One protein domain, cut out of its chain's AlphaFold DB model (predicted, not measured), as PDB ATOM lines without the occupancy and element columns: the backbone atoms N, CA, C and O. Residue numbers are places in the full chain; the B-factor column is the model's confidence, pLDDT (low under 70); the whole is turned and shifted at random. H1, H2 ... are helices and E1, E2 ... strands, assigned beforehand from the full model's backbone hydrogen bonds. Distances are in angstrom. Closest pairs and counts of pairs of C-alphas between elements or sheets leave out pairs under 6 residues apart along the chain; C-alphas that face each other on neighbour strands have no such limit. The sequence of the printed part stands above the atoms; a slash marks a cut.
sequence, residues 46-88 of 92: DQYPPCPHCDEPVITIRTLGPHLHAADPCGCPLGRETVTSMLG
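This is residues 46 to 88 of the 92 residues of an uncharacterized protein of Halovivax asiaticus JCM 14624 (UniProt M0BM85). A two-stranded hairpin, E1 and E2, has the short helix H1 over one face, and a looping stretch with no named element, residues 46 to 59, lies off the end where E1 begins. On the far side of E2 from E1, residues 77 to 78 pair briefly with residues 69 to 70. The 43 printed residues hold two named strands and one named helix in the order E1, E2, H1, and the sheet is antiparallel. The class is mixed, helices and strands, with under half of the residues in named elements. The whole is compact, with a radius of gyration of the C-alphas of 9.3 A and spans of 29 by 21 by 15 A.

Find C-alpha 60 at (205.546, 204.983, 81.148); from there E1, residues 60 to 65, runs 15.3 A. E2, residues 68 to 72, covers 13.4 A. H1, residues 80 to 87, covers 10.5 A and ends with C-alpha 87 at (208.587, 205.451, 91.406).

Start at the hairpin of E1 and E2, antiparallel at 155 degrees between their directions. The C-alphas of Thr 63 and His 69 face each other at 4.4 A. Look there for N 62 and O 70, and for N 70 and O 62, each pair within hydrogen-bond range at 2.8 A. From E2, go to H1: their closest C-alphas, of Leu 68 and Arg 80, are 7.0 A apart. The closest C-alphas of E1 and H1, of Ile 61 and Val 83, are 7.7 A apart. In H1 every O i to N i+4 pair is within hydrogen-bond range.

The C-alphas farthest apart, of Asp 46 and Pro 66, are 28.9 A apart. The printed part has no cut. The link from E1 to E2 is tight and that from E2 to H1 is short. Mean pLDDT of the printed part is 87.2; residue 88 is under 70.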
ATOM      1  N   ASP A  46     217.521 199.844  78.293       70.38
ATOM      2  CA  ASP A  46     218.098 199.173  79.466       70.38
ATOM      3  C   ASP A  46     218.127 200.021  80.754       70.38
ATOM      4  O   ASP A  46     218.412 199.499  81.826       70.38
ATOM      5  N   GLN A  47     217.882 201.331  80.670       80.25
ATOM      6  CA  GLN A  47     217.861 202.237  81.828       80.25
ATOM      7  C   GLN A  47     216.483 202.306  82.494       80.25
ATOM      8  O   GLN A  47     216.355 202.834  83.598       80.25
ATOM      9  N   TYR A  48     215.453 201.771  81.838       84.94
ATOM     10  CA  TYR A  48     214.111 201.682  82.392       84.94
ATOM     11  C   TYR A  48     213.949 200.400  83.216       84.94
ATOM     12  O   TYR A  48     214.486 199.356  82.838       84.94
ATOM     13  N   PRO A  49     213.192 200.439  84.327       87.69
ATOM     14  CA  PRO A  49     212.934 199.245  85.116       87.69
ATOM     15  C   PRO A  49     212.138 198.216  84.292       87.69
ATOM     16  O   PRO A  49     211.235 198.598  83.538       87.69
ATOM     17  N   PRO A  50     212.430 196.913  84.437       91.06
ATOM     18  CA  PRO A  50     211.679 195.869  83.752       91.06
ATOM     19  C   PRO A  50     210.273 195.723  84.343       91.06
ATOM     20  O   PRO A  50     210.049 195.896  85.546       91.06
ATOM     21  N   CYS A  51     209.306 195.375  83.497       91.62
ATOM     22  CA  CYS A  51     207.962 195.036  83.935       91.62
ATOM     23  C   CYS A  51     207.987 193.707  84.712       91.62
ATOM     24  O   CYS A  51     208.435 192.706  84.164       91.62
ATOM     25  N   PRO A  52     207.422 193.615  85.929       90.44
ATOM     26  CA  PRO A  52     207.464 192.394  86.743       90.44
ATOM     27  C   PRO A  52     206.634 191.230  86.177       90.44
ATOM     28  O   PRO A  52     206.630 190.143  86.750       90.44
ATOM     29  N   HIS A  53     205.886 191.457  85.092       92.81
ATOM     30  CA  HIS A  53     205.038 190.449  84.457       92.81
ATOM     31  C   HIS A  53     205.640 189.856  83.183       92.81
ATOM     32  O   HIS A  53     205.347 188.707  82.859       92.81
ATOM     33  N   CYS A  54     206.427 190.634  82.440       92.50
ATOM     34  CA  CYS A  54     206.919 190.250  81.115       92.50
ATOM     35  C   CYS A  54     208.354 190.705  80.826       92.50
ATOM     36  O   CYS A  54     208.817 190.548  79.700       92.50
ATOM     37  N   ASP A  55     209.022 191.311  81.809       90.69
ATOM     38  CA  ASP A  55     210.378 191.863  81.753       90.69
ATOM     39  C   ASP A  55     210.610 192.963  80.703       90.69
ATOM     40  O   ASP A  55     211.714 193.495  80.583       90.69
ATOM     41  N   GLU A  56     209.571 193.383  79.977       91.44
ATOM     42  CA  GLU A  56     209.678 194.478  79.018       91.44
ATOM     43  C   GLU A  56     209.888 195.817  79.749       91.44
ATOM     44  O   GLU A  56     209.232 196.062  80.766       91.44
ATOM     45  N   PRO A  57     210.792 196.698  79.280       89.56
ATOM     46  CA  PRO A  57     211.087 197.955  79.960       89.56
ATOM     47  C   PRO A  57     209.850 198.845  80.072       89.56
ATOM     48  O   PRO A  57     209.188 199.140  79.074       89.56
ATOM     49  N   VAL A  58     209.572 199.298  81.295       90.38
ATOM     50  CA  VAL A  58     208.457 200.196  81.610       90.38
ATOM     51  C   VAL A  58     208.898 201.630  81.351       90.38
ATOM     52  O   VAL A  58     209.595 202.240  82.162       90.38
ATOM     53  N   ILE A  59     208.486 202.172  80.206       88.81
ATOM     54  CA  ILE A  59     208.829 203.539  79.790       88.81
ATOM     55  C   ILE A  59     207.865 204.534  80.437       88.81
ATOM     56  O   ILE A  59     208.275 205.592  80.910       88.81
ATOM     57  N   THR A  60     206.576 204.184  80.478       88.38
ATOM     58  CA  THR A  60     205.546 204.983  81.148       88.38
ATOM     59  C   THR A  60     204.571 204.100  81.924       88.38
ATOM     60  O   THR A  60     204.435 202.903  81.666       88.38
ATOM     61  N   ILE A  61     203.890 204.703  82.900       89.81
ATOM     62  CA  ILE A  61     202.819 204.068  83.670       89.81
ATOM     63  C   ILE A  61     201.522 204.810  83.360       89.81
ATOM     64  O   ILE A  61     201.387 205.999  83.649       89.81
ATOM     65  N   ARG A  62     200.552 204.105  82.778       90.50
ATOM     66  CA  ARG A  62     199.228 204.646  82.463       90.50
ATOM     67  C   ARG A  62     198.276 204.376  83.618       90.50
ATOM     68  O   ARG A  62     198.042 203.228  83.980       90.50
ATOM     69  N   THR A  63     197.693 205.427  84.182       88.69
ATOM     70  CA  THR A  63     196.684 205.305  85.239       88.69
ATOM     71  C   THR A  63     195.302 205.172  84.612       88.69
ATOM     72  O   THR A  63     194.819 206.096  83.964       88.69
ATOM     73  N   LEU A  64     194.674 204.010  84.797       86.50
ATOM     74  CA  LEU A  64     193.338 203.687  84.282       86.50
ATOM     75  C   LEU A  64     192.240 203.951  85.326       86.50
ATOM     76  O   LEU A  64     191.066 204.057  84.983       86.50
ATOM     77  N   GLY A  65     192.614 204.061  86.603       84.25
ATOM     78  CA  GLY A  65     191.721 204.374  87.713       84.25
ATOM     79  C   GLY A  65     192.496 204.601  89.014       84.25
ATOM     80  O   GLY A  65     193.718 204.485  89.027       84.25
ATOM     81  N   PRO A  66     191.816 204.881  90.138       81.25
ATOM     82  CA  PRO A  66     192.472 205.225  91.408       81.25
ATOM     83  C   PRO A  66     193.357 204.106  91.984       81.25
ATOM     84  O   PRO A  66     194.217 204.363  92.828       81.25
ATOM     85  N   HIS A  67     193.135 202.862  91.551       81.06
ATOM     86  CA  HIS A  67     193.860 201.672  92.007       81.06
ATOM     87  C   HIS A  67     194.322 200.776  90.853       81.06
ATOM     88  O   HIS A  67     194.766 199.659  91.097       81.06
ATOM     89  N   LEU A  68     194.180 201.237  89.606       84.44
ATOM     90  CA  LEU A  68     194.495 200.449  88.423       84.44
ATOM     91  C   LEU A  68     195.457 201.225  87.537       84.44
ATOM     92  O   LEU A  68     195.124 202.299  87.028       84.44
ATOM     93  N   HIS A  69     196.629 200.642  87.326       91.06
ATOM     94  CA  HIS A  69     197.654 201.169  86.444       91.06
ATOM     95  C   HIS A  69     198.037 200.107  85.413       91.06
ATOM     96  O   HIS A  69     197.724 198.930  85.579       91.06
ATOM     97  N   ALA A  70     198.705 200.515  84.342       93.06
ATOM     98  CA  ALA A  70     199.270 199.618  83.347       93.06
ATOM     99  C   ALA A  70     200.663 200.101  82.937       93.06
ATOM    100  O   ALA A  70     200.894 201.305  82.818       93.06
ATOM    101  N   ALA A  71     201.578 199.159  82.730       92.62
ATOM    102  CA  ALA A  71     202.887 199.414  82.148       92.62
ATOM    103  C   ALA A  71     202.752 199.663  80.642       92.62
ATOM    104  O   ALA A  71     202.008 198.961  79.963       92.62
ATOM    105  N   ASP A  72     203.501 200.619  80.111       89.06
ATOM    106  CA  ASP A  72     203.635 200.856  78.675       89.06
ATOM    107  C   ASP A  72     205.100 200.609  78.266       89.06
ATOM    108  O   ASP A  72     206.005 201.064  78.982       89.06
ATOM    109  N   PRO A  73     205.371 199.877  77.166       89.69
ATOM    110  CA  PRO A  73     204.448 199.531  76.073       89.69
ATOM    111  C   PRO A  73     203.708 198.189  76.216       89.69
ATOM    112  O   PRO A  73     202.806 197.907  75.431       89.69
ATOM    113  N   CYS A  74     204.067 197.341  77.182       91.50
ATOM    114  CA  CYS A  74     203.569 195.960  77.235       91.50
ATOM    115  C   CYS A  74     202.087 195.823  77.630       91.50
ATOM    116  O   CYS A  74     201.479 194.776  77.413       91.50
ATOM    117  N   GLY A  75     201.492 196.854  78.228       91.94
ATOM    118  CA  GLY A  75     200.091 196.869  78.650       91.94
ATOM    119  C   GLY A  75     199.791 196.028  79.892       91.94
ATOM    120  O   GLY A  75     198.623 195.898  80.260       91.94
ATOM    121  N   CYS A  76     200.802 195.448  80.550       93.94
ATOM    122  CA  CYS A  76     200.586 194.630  81.740       93.94
ATOM    123  C   CYS A  76     199.985 195.470  82.880       93.94
ATOM    124  O   CYS A  76     200.464 196.579  83.130       93.94
ATOM    125  N   PRO A  77     198.964 194.965  83.592       93.00
ATOM    126  CA  PRO A  77     198.380 195.678  84.720       93.00
ATOM    127  C   PRO A  77     199.404 195.803  85.852       93.00
ATOM    128  O   PRO A  77     200.141 194.865  86.129       93.00
ATOM    129  N   LEU A  78     199.429 196.950  86.524       89.88
ATOM    130  CA  LEU A  78     200.268 197.216  87.687       89.88
ATOM    131  C   LEU A  78     199.392 197.599  88.883       89.88
ATOM    132  O   LEU A  78     198.487 198.436  88.774       89.88
ATOM    133  N   GLY A  79     199.695 197.003  90.036       88.00
ATOM    134  CA  GLY A  79     199.120 197.384  91.323       88.00
ATOM    135  C   GLY A  79     199.712 198.692  91.845       88.00
ATOM    136  O   GLY A  79     200.801 199.120  91.448       88.00
ATOM    137  N   ARG A  80     199.003 199.345  92.768       85.75
ATOM    138  CA  ARG A  80     199.441 200.619  93.367       85.75
ATOM    139  C   ARG A  80     200.782 200.470  94.091       85.75
ATOM    140  O   ARG A  80     201.631 201.355  94.015       85.75
ATOM    141  N   GLU A  81     200.968 199.361  94.792       85.44
ATOM    142  CA  GLU A  81     202.193 198.997  95.499       85.44
ATOM    143  C   GLU A  81     203.370 198.807  94.538       85.44
ATOM    144  O   GLU A  81     204.459 199.319  94.796       85.44
ATOM    145  N   THR A  82     203.134 198.172  93.387       86.75
ATOM    146  CA  THR A  82     204.139 197.983  92.337       86.75
ATOM    147  C   THR A  82     204.581 199.322  91.758       86.75
ATOM    148  O   THR A  82     205.775 199.603  91.695       86.75
ATOM    149  N   VAL A  83     203.624 200.186  91.409       85.44
ATOM    150  CA  VAL A  83     203.903 201.540  90.905       85.44
ATOM    151  C   VAL A  83     204.665 202.366  91.940       85.44
ATOM    152  O   VAL A  83     205.653 203.015  91.607       85.44
ATOM    153  N   THR A  84     204.260 202.301  93.210       85.94
ATOM    154  CA  THR A  84     204.954 203.006  94.300       85.94
ATOM    155  C   THR A  84     206.392 202.509  94.461       85.94
ATOM    156  O   THR A  84     207.291 203.321  94.652       85.94
ATOM    157  N   SER A  85     206.640 201.201  94.324       84.56
ATOM    158  CA  SER A  85     207.995 200.637  94.367       84.56
ATOM    159  C   SER A  85     208.856 201.065  93.175       84.56
ATOM    160  O   SER A  85     210.057 201.251  93.339       84.56
ATOM    161  N   MET A  86     208.264 201.220  91.989       79.75
ATOM    162  CA  MET A  86     208.974 201.667  90.783       79.75
ATOM    163  C   MET A  86     209.326 203.158  90.837       79.75
ATOM    164  O   MET A  86     210.428 203.544  90.461       79.75
ATOM    165  N   LEU A  87     208.404 203.996  91.320       78.25
ATOM    166  CA  LEU A  87     208.587 205.451  91.406       78.25
ATOM    167  C   LEU A  87     209.360 205.891  92.655       78.25
ATOM    168  O   LEU A  87     209.947 206.969  92.669       78.25
ATOM    169  N   GLY A  88     209.343 205.080  93.715       65.94
ATOM    170  CA  GLY A  88     209.954 205.399  95.002       65.94
ATOM    171  C   GLY A  88     211.483 205.365  95.015       65.94
ATOM    172  O   GLY A  88     212.064 205.864  95.975       65.94
TER     173      GLY A  88